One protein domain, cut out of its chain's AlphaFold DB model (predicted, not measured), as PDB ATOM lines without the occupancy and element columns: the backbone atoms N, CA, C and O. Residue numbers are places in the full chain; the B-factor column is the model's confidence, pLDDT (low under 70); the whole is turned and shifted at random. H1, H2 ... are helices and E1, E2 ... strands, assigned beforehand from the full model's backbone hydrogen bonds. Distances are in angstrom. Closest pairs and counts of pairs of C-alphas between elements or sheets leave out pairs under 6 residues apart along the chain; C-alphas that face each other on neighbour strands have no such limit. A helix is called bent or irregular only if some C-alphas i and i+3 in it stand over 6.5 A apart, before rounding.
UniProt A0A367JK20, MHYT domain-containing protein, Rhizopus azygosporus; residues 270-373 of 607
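Overview. This is residues 270 to 373 of the 607 residues of the protein "MHYT domain-containing protein" of Rhizopus azygosporus (UniProt A0A367JK20). One long helix, H5, runs through the middle, with the small strand hairpin of E1 and E2 packed on one side of it and the short H6 folding back on it near its last residues. H2, H3 and H4 make a loose arch that swings out away from the hairpin and leads back to the first residue of H5, and H3 packs on H6. Residues 276 to 281, in the long link of the hairpin, and residues 299 to 305, after E2, stick out. The 104 printed residues run E1, E2, H1, H2, H3, H4, H5, H6; the two strands are antiparallel and the class is mostly helix. The whole is only just compact, close to loose, with a radius of gyration of the C-alphas of 15.1 A and spans of 40 by 37 by 24 A.

Along the chain. Strand E1, residues 270 to 272, begins at C-alpha 270 (33.907, 17.670, -45.472) and is 6.3 A long from first to last C-alpha. E2, residues 292 to 297, measures 14.2 A. H1, residues 304 to 308, measures 8.9 A and is irregular, with C-alphas 305 and 308 being 7.2 A apart. H2, residues 314 to 324, measures 15.3 A; H3, residues 326 to 333, 10.3 A; H4, residues 336 to 343, 10.4 A. H5, residues 348 to 364, runs 24.3 A from C-alpha 348 (37.248, 30.207, -37.094). H6, residues 369 to 372, measures 5.9 A and ends at C-alpha 372 (40.397, 24.142, -57.116).

Arrangement. E1 and E2 form a hairpin, antiparallel at 162 degrees, with N 271 and O 293 2.9 A apart, within hydrogen-bond range. The closest C-alphas of E2 and H5, those of Ile 295 and Phe 353, are 5.7 A apart. H2 and H5 only just touch, with 3 pairs of C-alphas within 8 A, the closest being Leu 319 and Glu 350 at 6.7 A; they run the same way at a steep tilt of 39 degrees. H5 touches H2 with residues 350 to 353 alone. H5 touches H6 with residues 357 to 361 alone, the closest C-alphas being those of Val 361 and Leu 369, 6.5 A. H6 touches H3, closest at the C-alphas of Trp 326 and Ser 370, 5.0 A. H3 and H4 touch only at the corner, where the C-alphas of Ala 333 and Ser 339 come closest, 5.7 A. H4 and H5 are close but not clearly touching, with the C-alphas of Arg 343 and Ala 351 closest at 6.7 A. H2 and H3 meet only through their link. H1 touches no helix. In H2, H3, H4 and H5 every O i to N i+4 pair is within hydrogen-bond range; H1 has 0 of 1, with 1 of 2 O i to N i+3 pairs within range, and H6 is too short for an O i to N i+4 pair.

Size, cuts and confidence. The two C-alphas farthest apart are those of Asn 279 and Asn 302, 44.7 A. The printed part has no cut. The link from E1 to E2, 19 residues, is long. The mean pLDDT of the printed part is 70.2, and residues 277 to 282, 284 to 290, 297 to 312 and 329 to 345 are under 70.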
ATOM      1  N   ILE A 270      32.782  18.149 -44.675       77.38
ATOM      2  CA  ILE A 270      33.907  17.670 -45.472       77.38
ATOM      3  C   ILE A 270      33.898  18.474 -46.770       77.38
ATOM      4  O   ILE A 270      32.831  18.677 -47.348       77.38
ATOM      5  N   LEU A 271      35.069  18.939 -47.191       81.50
ATOM      6  CA  LEU A 271      35.300  19.506 -48.514       81.50
ATOM      7  C   LEU A 271      35.664  18.366 -49.461       81.50
ATOM      8  O   LEU A 271      36.605  17.633 -49.166       81.50
ATOM      9  N   ASP A 272      34.942  18.201 -50.564       76.06
ATOM     10  CA  ASP A 272      35.293  17.291 -51.652       76.06
ATOM     11  C   ASP A 272      35.568  18.062 -52.950       76.06
ATOM     12  O   ASP A 272      34.972  19.106 -53.215       76.06
ATOM     13  N   VAL A 273      36.506  17.559 -53.758       74.88
ATOM     14  CA  VAL A 273      36.889  18.167 -55.040       74.88
ATOM     15  C   VAL A 273      36.789  17.119 -56.143       74.88
ATOM     16  O   VAL A 273      37.311  16.011 -56.023       74.88
ATOM     17  N   VAL A 274      36.103  17.462 -57.236       74.06
ATOM     18  CA  VAL A 274      35.799  16.536 -58.334       74.06
ATOM     19  C   VAL A 274      36.351  17.080 -59.649       74.06
ATOM     20  O   VAL A 274      35.709  17.879 -60.328       74.06
ATOM     21  N   PHE A 275      37.534  16.606 -60.036       71.62
ATOM     22  CA  PHE A 275      38.115  16.900 -61.348       71.62
ATOM     23  C   PHE A 275      37.529  15.988 -62.419       71.62
ATOM     24  O   PHE A 275      37.412  14.777 -62.211       71.62
ATOM     25  N   PHE A 276      37.230  16.563 -63.584       72.50
ATOM     26  CA  PHE A 276      36.789  15.838 -64.772       72.50
ATOM     27  C   PHE A 276      37.844  15.948 -65.880       72.50
ATOM     28  O   PHE A 276      38.145  17.038 -66.358       72.50
ATOM     29  N   ASP A 277      38.371  14.810 -66.328       66.12
ATOM     30  CA  ASP A 277      39.132  14.706 -67.578       66.12
ATOM     31  C   ASP A 277      38.239  15.101 -68.772       66.12
ATOM     32  O   ASP A 277      37.025  14.894 -68.759       66.12
ATOM     33  N   THR A 278      38.859  15.564 -69.857       63.41
ATOM     34  CA  THR A 278      38.267  15.773 -71.193       63.41
ATOM     35  C   THR A 278      37.388  14.615 -71.693       63.41
ATOM     36  O   THR A 278      36.471  14.827 -72.483       63.41
ATOM     37  N   ASN A 279      37.633  13.390 -71.211       58.94
ATOM     38  CA  ASN A 279      36.866  12.180 -71.525       58.94
ATOM     39  C   ASN A 279      35.719  11.887 -70.529       58.94
ATOM     40  O   ASN A 279      35.132  10.805 -70.573       58.94
ATOM     41  N   GLY A 280      35.415  12.801 -69.602       52.72
ATOM     42  CA  GLY A 280      34.381  12.646 -68.572       52.72
ATOM     43  C   GLY A 280      34.742  11.681 -67.434       52.72
ATOM     44  O   GLY A 280      33.846  11.156 -66.775       52.72
ATOM     45  N   ARG A 281      36.037  11.410 -67.217       55.62
ATOM     46  CA  ARG A 281      36.535  10.552 -66.124       55.62
ATOM     47  C   ARG A 281      36.843  11.388 -64.887       55.62
ATOM     48  O   ARG A 281      37.316  12.509 -65.027       55.62
ATOM     49  N   ILE A 282      36.599  10.830 -63.704       69.25
ATOM     50  CA  ILE A 282      36.760  11.522 -62.420       69.25
ATOM     51  C   ILE A 282      38.081  11.131 -61.754       69.25
ATOM     52  O   ILE A 282      38.451   9.955 -61.770       69.25
ATOM     53  N   LEU A 283      38.768  12.107 -61.156       71.06
ATOM     54  CA  LEU A 283      39.934  11.858 -60.309       71.06
ATOM     55  C   LEU A 283      39.507  11.230 -58.972       71.06
ATOM     56  O   LEU A 283      38.617  11.740 -58.292       71.06
ATOM     57  N   VAL A 284      40.161  10.132 -58.593       64.81
ATOM     58  CA  VAL A 284      39.976   9.451 -57.306       64.81
ATOM     59  C   VAL A 284      41.329   9.086 -56.705       64.81
ATOM     60  O   VAL A 284      42.282   8.796 -57.431       64.81
ATOM     61  N   ASN A 285      41.394   9.068 -55.377       60.16
ATOM     62  CA  ASN A 285      42.536   8.586 -54.610       60.16
ATOM     63  C   ASN A 285      42.731   7.070 -54.793       60.16
ATOM     64  O   ASN A 285      41.873   6.366 -55.328       60.16
ATOM     65  N   ILE A 286      43.851   6.549 -54.284       55.84
ATOM     66  CA  ILE A 286      44.215   5.120 -54.334       55.84
ATOM     67  C   ILE A 286      43.110   4.223 -53.732       55.84
ATOM     68  O   ILE A 286      42.883   3.113 -54.214       55.84
ATOM     69  N   ASP A 287      42.368   4.730 -52.743       43.25
ATOM     70  CA  ASP A 287      41.242   4.044 -52.093       43.25
ATOM     71  C   ASP A 287      39.923   4.077 -52.901       43.25
ATOM     72  O   ASP A 287      38.909   3.522 -52.472       43.25
ATOM     73  N   GLY A 288      39.902   4.729 -54.069       46.59
ATOM     74  CA  GLY A 288      38.729   4.851 -54.943       46.59
ATOM     75  C   GLY A 288      37.695   5.902 -54.513       46.59
ATOM     76  O   GLY A 288      36.601   5.937 -55.074       46.59
ATOM     77  N   LEU A 289      38.027   6.746 -53.533       50.22
ATOM     78  CA  LEU A 289      37.235   7.906 -53.107       50.22
ATOM     79  C   LEU A 289      37.701   9.173 -53.836       50.22
ATOM     80  O   LEU A 289      38.866   9.267 -54.216       50.22
ATOM     81  N   VAL A 290      36.817  10.159 -54.005       66.31
ATOM     82  CA  VAL A 290      37.232  11.496 -54.470       66.31
ATOM     83  C   VAL A 290      38.161  12.160 -53.441       66.31
ATOM     84  O   VAL A 290      38.020  11.879 -52.245       66.31
ATOM     85  N   PRO A 291      39.101  13.024 -53.864       71.81
ATOM     86  CA  PRO A 291      39.882  13.855 -52.952       71.81
ATOM     87  C   PRO A 291      38.955  14.645 -52.020       71.81
ATOM     88  O   PRO A 291      38.115  15.421 -52.477       71.81
ATOM     89  N   MET A 292      39.067  14.398 -50.713       74.94
ATOM     90  CA  MET A 292      38.166  14.962 -49.709       74.94
ATOM     91  C   MET A 292      38.863  15.139 -48.358       74.94
ATOM     92  O   MET A 292      39.637  14.272 -47.946       74.94
ATOM     93  N   LYS A 293      38.579  16.240 -47.651       79.06
ATOM     94  CA  LYS A 293      39.251  16.605 -46.392       79.06
ATOM     95  C   LYS A 293      38.275  17.260 -45.403       79.06
ATOM     96  O   LYS A 293      37.361  17.985 -45.789       79.06
ATOM     97  N   GLU A 294      38.384  16.912 -44.120       77.12
ATOM     98  CA  GLU A 294      37.394  17.265 -43.087       77.12
ATOM     99  C   GLU A 294      37.645  18.676 -42.533       77.12
ATOM    100  O   GLU A 294      38.644  18.898 -41.858       77.12
ATOM    101  N   ILE A 295      36.722  19.615 -42.787       76.00
ATOM    102  CA  ILE A 295      36.809  21.013 -42.321       76.00
ATOM    103  C   ILE A 295      36.423  21.118 -40.838       76.00
ATOM    104  O   ILE A 295      37.020  21.873 -40.065       76.00
ATOM    105  N   TRP A 296      35.363  20.407 -40.436       70.75
ATOM    106  CA  TRP A 296      34.753  20.566 -39.115       70.75
ATOM    107  C   TRP A 296      34.095  19.285 -38.607       70.75
ATOM    108  O   TRP A 296      33.409  18.593 -39.360       70.75
ATOM    109  N   SER A 297      34.217  19.043 -37.301       64.00
ATOM    110  CA  SER A 297      33.568  17.947 -36.578       64.00
ATOM    111  C   SER A 297      32.852  18.474 -35.337       64.00
ATOM    112  O   SER A 297      33.461  19.139 -34.499       64.00
ATOM    113  N   GLU A 298      31.576  18.122 -35.179       59.31
ATOM    114  CA  GLU A 298      30.747  18.441 -33.999       59.31
ATOM    115  C   GLU A 298      31.286  17.792 -32.694       59.31
ATOM    116  O   GLU A 298      30.831  18.096 -31.600       59.31
ATOM    117  N   GLU A 299      32.313  16.937 -32.789       51.97
ATOM    118  CA  GLU A 299      33.062  16.383 -31.650       51.97
ATOM    119  C   GLU A 299      34.001  17.402 -30.964       51.97
ATOM    120  O   GLU A 299      34.411  17.163 -29.831       51.97
ATOM    121  N   GLN A 300      34.349  18.521 -31.620       51.56
ATOM    122  CA  GLN A 300      35.267  19.535 -31.069       51.56
ATOM    123  C   GLN A 300      34.589  20.744 -30.408       51.56
ATOM    124  O   GLN A 300      35.198  21.337 -29.522       51.56
ATOM    125  N   ASN A 301      33.371  21.116 -30.810       53.38
ATOM    126  CA  ASN A 301      32.631  22.245 -30.237       53.38
ATOM    127  C   ASN A 301      31.143  21.900 -30.134       53.38
ATOM    128  O   ASN A 301      30.540  21.426 -31.095       53.38
ATOM    129  N   ASN A 302      30.557  22.164 -28.965       48.84
ATOM    130  CA  ASN A 302      29.211  21.732 -28.561       48.84
ATOM    131  C   ASN A 302      28.084  22.621 -29.138       48.84
ATOM    132  O   ASN A 302      27.042  22.817 -28.507       48.84
ATOM    133  N   ASP A 303      28.307  23.185 -30.324       54.00
ATOM    134  CA  ASP A 303      27.448  24.188 -30.942       54.00
ATOM    135  C   ASP A 303      26.521  23.538 -31.970       54.00
ATOM    136  O   ASP A 303      26.937  23.169 -33.068       54.00
ATOM    137  N   GLY A 304      25.220  23.483 -31.660       55.84
ATOM    138  CA  GLY A 304      24.165  22.954 -32.544       55.84
ATOM    139  C   GLY A 304      23.911  23.763 -33.831       55.84
ATOM    140  O   GLY A 304      22.844  23.658 -34.433       55.84
ATOM    141  N   PHE A 305      24.878  24.578 -34.247       57.66
ATOM    142  CA  PHE A 305      24.884  25.479 -35.397       57.66
ATOM    143  C   PHE A 305      24.803  24.738 -36.741       57.66
ATOM    144  O   PHE A 305      24.134  25.184 -37.668       57.66
ATOM    145  N   ILE A 306      25.402  23.546 -36.834       58.06
ATOM    146  CA  ILE A 306      25.444  22.734 -38.069       58.06
ATOM    147  C   ILE A 306      24.094  22.047 -38.360       58.06
ATOM    148  O   ILE A 306      23.917  21.402 -39.397       58.06
ATOM    149  N   ARG A 307      23.089  22.190 -37.482       54.38
ATOM    150  CA  ARG A 307      21.824  21.453 -37.602       54.38
ATOM    151  C   ARG A 307      21.089  21.702 -38.920       54.38
ATOM    152  O   ARG A 307      20.527  20.747 -39.452       54.38
ATOM    153  N   ASP A 308      21.186  22.919 -39.455       58.88
ATOM    154  CA  ASP A 308      20.433  23.392 -40.620       58.88
ATOM    155  C   ASP A 308      21.336  23.983 -41.735       58.88
ATOM    156  O   ASP A 308      20.942  24.895 -42.470       58.88
ATOM    157  N   PHE A 309      22.545  23.428 -41.921       68.06
ATOM    158  CA  PHE A 309      23.428  23.807 -43.037       68.06
ATOM    159  C   PHE A 309      22.754  23.505 -44.393       68.06
ATOM    160  O   PHE A 309      22.376  22.366 -44.703       68.06
ATOM    161  N   THR A 310      22.545  24.563 -45.172       67.38
ATOM    162  CA  THR A 310      21.785  24.634 -46.431       67.38
ATOM    163  C   THR A 310      22.414  25.708 -47.333       67.38
ATOM    164  O   THR A 310      23.144  26.552 -46.814       67.38
ATOM    165  N   PRO A 311      22.127  25.754 -48.648       68.06
ATOM    166  CA  PRO A 311      22.647  26.815 -49.526       68.06
ATOM    167  C   PRO A 311      22.231  28.237 -49.104       68.06
ATOM    168  O   PRO A 311      22.924  29.209 -49.381       68.06
ATOM    169  N   SER A 312      21.115  28.364 -48.381       68.75
ATOM    170  CA  SER A 312      20.637  29.609 -47.764       68.75
ATOM    171  C   SER A 312      21.360  29.999 -46.464       68.75
ATOM    172  O   SER A 312      21.068  31.050 -45.898       68.75
ATOM    173  N   HIS A 313      22.262  29.163 -45.946       75.56
ATOM    174  CA  HIS A 313      22.946  29.413 -44.680       75.56
ATOM    175  C   HIS A 313      24.015  30.514 -44.841       75.56
ATOM    176  O   HIS A 313      24.797  30.456 -45.795       75.56
ATOM    177  N   PRO A 314      24.133  31.488 -43.914       75.50
ATOM    178  CA  PRO A 314      25.060  32.614 -44.064       75.50
ATOM    179  C   PRO A 314      26.526  32.180 -44.196       75.50
ATOM    180  O   PRO A 314      27.251  32.777 -44.988       75.50
ATOM    181  N   LEU A 315      26.945  31.101 -43.512       75.50
ATOM    182  CA  LEU A 315      28.271  30.503 -43.739       75.50
ATOM    183  C   LEU A 315      28.462  30.061 -45.191       75.50
ATOM    184  O   LEU A 315      29.487  30.367 -45.775       75.50
ATOM    185  N   PHE A 316      27.500  29.348 -45.788       77.50
ATOM    186  CA  PHE A 316      27.648  28.839 -47.153       77.50
ATOM    187  C   PHE A 316      27.817  29.994 -48.150       77.50
ATOM    188  O   PHE A 316      28.704  29.959 -48.997       77.50
ATOM    189  N   ALA A 317      27.046  31.071 -47.977       76.19
ATOM    190  CA  ALA A 317      27.210  32.294 -48.758       76.19
ATOM    191  C   ALA A 317      28.568  32.992 -48.527       76.19
ATOM    192  O   ALA A 317      29.054  33.681 -49.423       76.19
ATOM    193  N   ALA A 318      29.185  32.841 -47.352       78.50
ATOM    194  CA  ALA A 318      30.511  33.377 -47.060       78.50
ATOM    195  C   ALA A 318      31.640  32.512 -47.652       78.50
ATOM    196  O   ALA A 318      32.519  33.044 -48.326       78.50
ATOM    197  N   LEU A 319      31.552  31.182 -47.531       81.31
ATOM    198  CA  LEU A 319      32.448  30.227 -48.196       81.31
ATOM    199  C   LEU A 319      32.420  30.399 -49.720       81.31
ATOM    200  O   LEU A 319      33.466  30.482 -50.356       81.31
ATOM    201  N   LEU A 320      31.227  30.540 -50.309       78.56
ATOM    202  CA  LEU A 320      31.078  30.792 -51.740       78.56
ATOM    203  C   LEU A 320      31.789  32.093 -52.153       78.56
ATOM    204  O   LEU A 320      32.541  32.086 -53.124       78.56
ATOM    205  N   LYS A 321      31.640  33.185 -51.384       78.94
ATOM    206  CA  LYS A 321      32.378  34.445 -51.614       78.94
ATOM    207  C   LYS A 321      33.895  34.273 -51.514       78.94
ATOM    208  O   LYS A 321      34.601  34.904 -52.294       78.94
ATOM    209  N   ILE A 322      34.383  33.443 -50.588       80.56
ATOM    210  CA  ILE A 322      35.810  33.108 -50.479       80.56
ATOM    211  C   ILE A 322      36.278  32.411 -51.763       80.56
ATOM    212  O   ILE A 322      37.229  32.884 -52.375       80.56
ATOM    213  N   THR A 323      35.557  31.391 -52.247       80.00
ATOM    214  CA  THR A 323      35.928  30.698 -53.500       80.00
ATOM    215  C   THR A 323      35.801  31.568 -54.754       80.00
ATOM    216  O   THR A 323      36.566  31.413 -55.697       80.00
ATOM    217  N   ILE A 324      34.888  32.545 -54.776       76.19
ATOM    218  CA  ILE A 324      34.821  33.541 -55.862       76.19
ATOM    219  C   ILE A 324      36.056  34.466 -55.849       76.19
ATOM    220  O   ILE A 324      36.404  35.057 -56.869       76.19
ATOM    221  N   GLY A 325      36.733  34.585 -54.705       75.12
ATOM    222  CA  GLY A 325      37.899  35.436 -54.495       75.12
ATOM    223  C   GLY A 325      39.265  34.759 -54.628       75.12
ATOM    224  O   GLY A 325      40.243  35.444 -54.334       75.12
ATOM    225  N   TRP A 326      39.365  33.485 -55.045       77.94
ATOM    226  CA  TRP A 326      40.636  32.731 -55.065       77.94
ATOM    227  C   TRP A 326      41.796  33.486 -55.722       77.94
ATOM    228  O   TRP A 326      42.798  33.715 -55.064       77.94
ATOM    229  N   ILE A 327      41.607  33.996 -56.944       70.25
ATOM    230  CA  ILE A 327      42.641  34.730 -57.706       70.25
ATOM    231  C   ILE A 327      43.241  35.887 -56.884       70.25
ATOM    232  O   ILE A 327      44.444  36.121 -56.891       70.25
ATOM    233  N   LYS A 328      42.405  36.592 -56.113       70.81
ATOM    234  CA  LYS A 328      42.856  37.685 -55.244       70.81
ATOM    235  C   LYS A 328      43.567  37.175 -53.983       70.81
ATOM    236  O   LYS A 328      44.374  37.889 -53.402       70.81
ATOM    237  N   LEU A 329      43.241  35.975 -53.511       68.00
ATOM    238  CA  LEU A 329      43.961  35.330 -52.413       68.00
ATOM    239  C   LEU A 329      45.339  34.838 -52.873       68.00
ATOM    240  O   LEU A 329      46.284  35.013 -52.113       68.00
ATOM    241  N   ASP A 330      45.460  34.331 -54.104       66.50
ATOM    242  CA  ASP A 330      46.734  33.948 -54.727       66.50
ATOM    243  C   ASP A 330      47.652  35.174 -54.937       66.50
ATOM    244  O   ASP A 330      48.810  35.158 -54.514       66.50
ATOM    245  N   ASP A 331      47.126  36.287 -55.471       65.25
ATOM    246  CA  ASP A 331      47.857  37.566 -55.581       65.25
ATOM    247  C   ASP A 331      48.417  38.024 -54.217       65.25
ATOM    248  O   ASP A 331      49.608  38.319 -54.077       65.25
ATOM    249  N   ASP A 332      47.555  38.059 -53.193       64.62
ATOM    250  CA  ASP A 332      47.880  38.535 -51.844       64.62
ATOM    251  C   ASP A 332      48.686  37.520 -50.998       64.62
ATOM    252  O   ASP A 332      49.235  37.898 -49.960       64.62
ATOM    253  N   ALA A 333      48.798  36.250 -51.412       62.00
ATOM    254  CA  ALA A 333      49.629  35.241 -50.743       62.00
ATOM    255  C   ALA A 333      51.133  35.545 -50.863       62.00
ATOM    256  O   ALA A 333      51.921  35.149 -50.002       62.00
ATOM    257  N   ASN A 334      51.522  36.315 -51.884       64.31
ATOM    258  CA  ASN A 334      52.892  36.793 -52.077       64.31
ATOM    259  C   ASN A 334      53.326  37.853 -51.039       64.31
ATOM    260  O   ASN A 334      54.518  38.148 -50.941       64.31
ATOM    261  N   ASP A 335      52.397  38.403 -50.241       66.06
ATOM    262  CA  ASP A 335      52.695  39.301 -49.119       66.06
ATOM    263  C   ASP A 335      52.310  38.649 -47.764       66.06
ATOM    264  O   ASP A 335      51.122  38.499 -47.437       66.06
ATOM    265  N   PRO A 336      53.292  38.284 -46.910       62.50
ATOM    266  CA  PRO A 336      53.029  37.631 -45.625       62.50
ATOM    267  C   PRO A 336      52.345  38.545 -44.588       62.50
ATOM    268  O   PRO A 336      51.756  38.052 -43.625       62.50
ATOM    269  N   VAL A 337      52.398  39.871 -44.752       65.69
ATOM    270  CA  VAL A 337      51.768  40.843 -43.843       65.69
ATOM    271  C   VAL A 337      50.294  41.030 -44.198       65.69
ATOM    272  O   VAL A 337      49.439  41.068 -43.302       65.69
ATOM    273  N   ILE A 338      49.973  41.111 -45.493       63.09
ATOM    274  CA  ILE A 338      48.594  41.265 -45.978       63.09
ATOM    275  C   ILE A 338      47.795  39.977 -45.750       63.09
ATOM    276  O   ILE A 338      46.689  40.034 -45.200       63.09
ATOM    277  N   SER A 339      48.368  38.821 -46.092       63.62
ATOM    278  CA  SER A 339      47.751  37.507 -45.863       63.62
ATOM    279  C   SER A 339      47.465  37.253 -44.375       63.62
ATOM    280  O   SER A 339      46.329  36.923 -44.025       63.62
ATOM    281  N   TYR A 340      48.422  37.508 -43.471       61.50
ATOM    282  CA  TYR A 340      48.218  37.389 -42.018       61.50
ATOM    283  C   TYR A 340      47.120  38.329 -41.496       61.50
ATOM    284  O   TYR A 340      46.213  37.908 -40.770       61.50
ATOM    285  N   SER A 341      47.162  39.604 -41.898       61.69
ATOM    286  CA  SER A 341      46.190  40.615 -41.461       61.69
ATOM    287  C   SER A 341      44.769  40.296 -41.934       61.69
ATOM    288  O   SER A 341      43.808  40.526 -41.201       61.69
ATOM    289  N   ARG A 342      44.626  39.720 -43.135       62.31
ATOM    290  CA  ARG A 342      43.338  39.283 -43.686       62.31
ATOM    291  C   ARG A 342      42.839  37.990 -43.048       62.31
ATOM    292  O   ARG A 342      41.655  37.914 -42.730       62.31
ATOM    293  N   ARG A 343      43.723  37.013 -42.793       61.56
ATOM    294  CA  ARG A 343      43.373  35.729 -42.152       61.56
ATOM    295  C   ARG A 343      42.764  35.935 -40.751       61.56
ATOM    296  O   ARG A 343      41.945  35.133 -40.322       61.56
ATOM    297  N   LYS A 344      43.071  37.064 -40.095       60.88
ATOM    298  CA  LYS A 344      42.496  37.510 -38.809       60.88
ATOM    299  C   LYS A 344      41.054  38.050 -38.877       60.88
ATOM    300  O   LYS A 344      40.407  38.139 -37.839       60.88
ATOM    301  N   ASN A 345      40.550  38.417 -40.060       65.44
ATOM    302  CA  ASN A 345      39.178  38.921 -40.241       65.44
ATOM    303  C   ASN A 345      38.150  37.813 -40.523       65.44
ATOM    304  O   ASN A 345      36.952  38.094 -40.546       65.44
ATOM    305  N   TYR A 346      38.600  36.580 -40.758       71.88
ATOM    306  CA  TYR A 346      37.730  35.425 -40.956       71.88
ATOM    307  C   TYR A 346      37.265  34.837 -39.621       71.88
ATOM    308  O   TYR A 346      37.979  34.865 -38.618       71.88
ATOM    309  N   SER A 347      36.068  34.255 -39.622       76.19
ATOM    310  CA  SER A 347      35.616  33.379 -38.542       76.19
ATOM    311  C   SER A 347      36.486  32.119 -38.456       76.19
ATOM    312  O   SER A 347      37.112  31.706 -39.434       76.19
ATOM    313  N   GLU A 348      36.491  31.454 -37.295       76.38
ATOM    314  CA  GLU A 348      37.248  30.207 -37.094       76.38
ATOM    315  C   GLU A 348      36.904  29.141 -38.152       76.38
ATOM    316  O   GLU A 348      37.775  28.415 -38.625       76.38
ATOM    317  N   PHE A 349      35.636  29.085 -38.571       75.19
ATOM    318  CA  PHE A 349      35.165  28.160 -39.598       75.19
ATOM    319  C   PHE A 349      35.753  28.473 -40.984       75.19
ATOM    320  O   PHE A 349      36.225  27.575 -41.677       75.19
ATOM    321  N   GLU A 350      35.743  29.743 -41.393       80.88
ATOM    322  CA  GLU A 350      36.294  30.193 -42.680       80.88
ATOM    323  C   GLU A 350      37.820  30.034 -42.730       80.88
ATOM    324  O   GLU A 350      38.362  29.622 -43.753       80.88
ATOM    325  N   ALA A 351      38.511  30.284 -41.613       80.12
ATOM    326  CA  ALA A 351      39.948  30.048 -41.499       80.12
ATOM    327  C   ALA A 351      40.300  28.554 -41.640       80.12
ATOM    328  O   ALA A 351      41.237  28.219 -42.363       80.12
ATOM    329  N   ARG A 352      39.522  27.651 -41.020       80.62
ATOM    330  CA  ARG A 352      39.674  26.194 -41.204       80.62
ATOM    331  C   ARG A 352      39.338  25.745 -42.626       80.62
ATOM    332  O   ARG A 352      40.003  24.853 -43.138       80.62
ATOM    333  N   PHE A 353      38.337  26.345 -43.275       84.31
ATOM    334  CA  PHE A 353      38.023  26.060 -44.680       84.31
ATOM    335  C   PHE A 353      39.200  26.405 -45.600       84.31
ATOM    336  O   PHE A 353      39.570  25.579 -46.429       84.31
ATOM    337  N   LEU A 354      39.811  27.581 -45.418       83.75
ATOM    338  CA  LEU A 354      41.001  27.996 -46.166       83.75
ATOM    339  C   LEU A 354      42.178  27.043 -45.936       83.75
ATOM    340  O   LEU A 354      42.730  26.535 -46.898       83.75
ATOM    341  N   ASP A 355      42.491  26.717 -44.680       83.81
ATOM    342  CA  ASP A 355      43.557  25.761 -44.342       83.81
ATOM    343  C   ASP A 355      43.301  24.360 -44.940       83.81
ATOM    344  O   ASP A 355      44.213  23.702 -45.433       83.81
ATOM    345  N   THR A 356      42.036  23.926 -44.986       84.44
ATOM    346  CA  THR A 356      41.629  22.663 -45.627       84.44
ATOM    347  C   THR A 356      41.778  22.711 -47.155       84.44
ATOM    348  O   THR A 356      42.083  21.685 -47.765       84.44
ATOM    349  N   ALA A 357      41.569  23.875 -47.777       84.25
ATOM    350  CA  ALA A 357      41.751  24.085 -49.213       84.25
ATOM    351  C   ALA A 357      43.238  24.177 -49.597       84.25
ATOM    352  O   ALA A 357      43.647  23.480 -50.523       84.25
ATOM    353  N   ASP A 358      44.049  24.930 -48.839       83.75
ATOM    354  CA  ASP A 358      45.518  24.993 -48.967       83.75
ATOM    355  C   ASP A 358      46.105  23.562 -48.925       83.75
ATOM    356  O   ASP A 358      46.867  23.138 -49.794       83.75
ATOM    357  N   GLN A 359      45.655  22.759 -47.956       83.94
ATOM    358  CA  GLN A 359      46.030  21.352 -47.814       83.94
ATOM    359  C   GLN A 359      45.563  20.440 -48.967       83.94
ATOM    360  O   GLN A 359      46.181  19.402 -49.201       83.94
ATOM    361  N   LEU A 360      44.460  20.764 -49.652       83.00
ATOM    362  CA  LEU A 360      43.994  20.014 -50.826       83.00
ATOM    363  C   LEU A 360      44.796  20.381 -52.080       83.00
ATOM    364  O   LEU A 360      45.071  19.489 -52.878       83.00
ATOM    365  N   VAL A 361      45.215  21.644 -52.235       84.25
ATOM    366  CA  VAL A 361      46.177  22.074 -53.269       84.25
ATOM    367  C   VAL A 361      47.486  21.300 -53.132       84.25
ATOM    368  O   VAL A 361      47.962  20.744 -54.122       84.25
ATOM    369  N   GLU A 362      48.022  21.194 -51.911       84.69
ATOM    370  CA  GLU A 362      49.248  20.438 -51.628       84.69
ATOM    371  C   GLU A 362      49.083  18.937 -51.935       84.69
ATOM    372  O   GLU A 362      49.860  18.382 -52.715       84.69
ATOM    373  N   ASP A 363      48.033  18.286 -51.412       81.69
ATOM    374  CA  ASP A 363      47.754  16.864 -51.679       81.69
ATOM    375  C   ASP A 363      47.628  16.578 -53.193       81.69
ATOM    376  O   ASP A 363      48.124  15.563 -53.690       81.69
ATOM    377  N   LEU A 364      46.987  17.483 -53.944       80.94
ATOM    378  CA  LEU A 364      46.734  17.357 -55.385       80.94
ATOM    379  C   LEU A 364      47.875  17.867 -56.277       80.94
ATOM    380  O   LEU A 364      47.808  17.673 -57.491       80.94
ATOM    381  N   HIS A 365      48.918  18.465 -55.694       81.88
ATOM    382  CA  HIS A 365      50.055  19.064 -56.403       81.88
ATOM    383  C   HIS A 365      49.626  20.156 -57.408       81.88
ATOM    384  O   HIS A 365      50.155  20.241 -58.520       81.88
ATOM    385  N   LEU A 366      48.641  20.972 -57.020       80.94
ATOM    386  CA  LEU A 366      48.186  22.139 -57.781       80.94
ATOM    387  C   LEU A 366      49.103  23.344 -57.521       80.94
ATOM    388  O   LEU A 366      49.885  23.336 -56.571       80.94
ATOM    389  N   SER A 367      49.056  24.355 -58.396       76.44
ATOM    390  CA  SER A 367      49.991  25.494 -58.322       76.44
ATOM    391  C   SER A 367      49.392  26.688 -57.589       76.44
ATOM    392  O   SER A 367      50.110  27.392 -56.883       76.44
ATOM    393  N   GLU A 368      48.086  26.897 -57.749       78.00
ATOM    394  CA  GLU A 368      47.338  28.013 -57.175       78.00
ATOM    395  C   GLU A 368      46.060  27.518 -56.491       78.00
ATOM    396  O   GLU A 368      45.533  26.444 -56.794       78.00
ATOM    397  N   LEU A 369      45.519  28.325 -55.582       78.00
ATOM    398  CA  LEU A 369      44.248  28.048 -54.916       78.00
ATOM    399  C   LEU A 369      43.068  28.220 -55.894       78.00
ATOM    400  O   LEU A 369      42.036  27.555 -55.764       78.00
ATOM    401  N   SER A 370      43.257  29.041 -56.935       76.31
ATOM    402  CA  SER A 370      42.366  29.183 -58.092       76.31
ATOM    403  C   SER A 370      42.106  27.869 -58.857       76.31
ATOM    404  O   SER A 370      40.985  27.671 -59.344       76.31
ATOM    405  N   ASP A 371      43.069  26.935 -58.893       76.38
ATOM    406  CA  ASP A 371      42.969  25.643 -59.599       76.38
ATOM    407  C   ASP A 371      41.882  24.714 -59.017       76.38
ATOM    408  O   ASP A 371      41.390  23.817 -59.709       76.38
ATOM    409  N   LEU A 372      41.470  24.918 -57.756       75.44
ATOM    410  CA  LEU A 372      40.397  24.142 -57.116       75.44
ATOM    411  C   LEU A 372      39.007  24.433 -57.716       75.44
ATOM    412  O   LEU A 372      38.093  23.612 -57.597       75.44
ATOM    413  N   GLY A 373      38.833  25.605 -58.334       72.62
ATOM    414  CA  GLY A 373      37.547  26.091 -58.827       72.62
ATOM    415  C   GLY A 373      36.583  26.574 -57.731       72.62
ATOM    416  O   GLY A 373      36.936  26.757 -56.566       72.62
TER     417      GLY A 373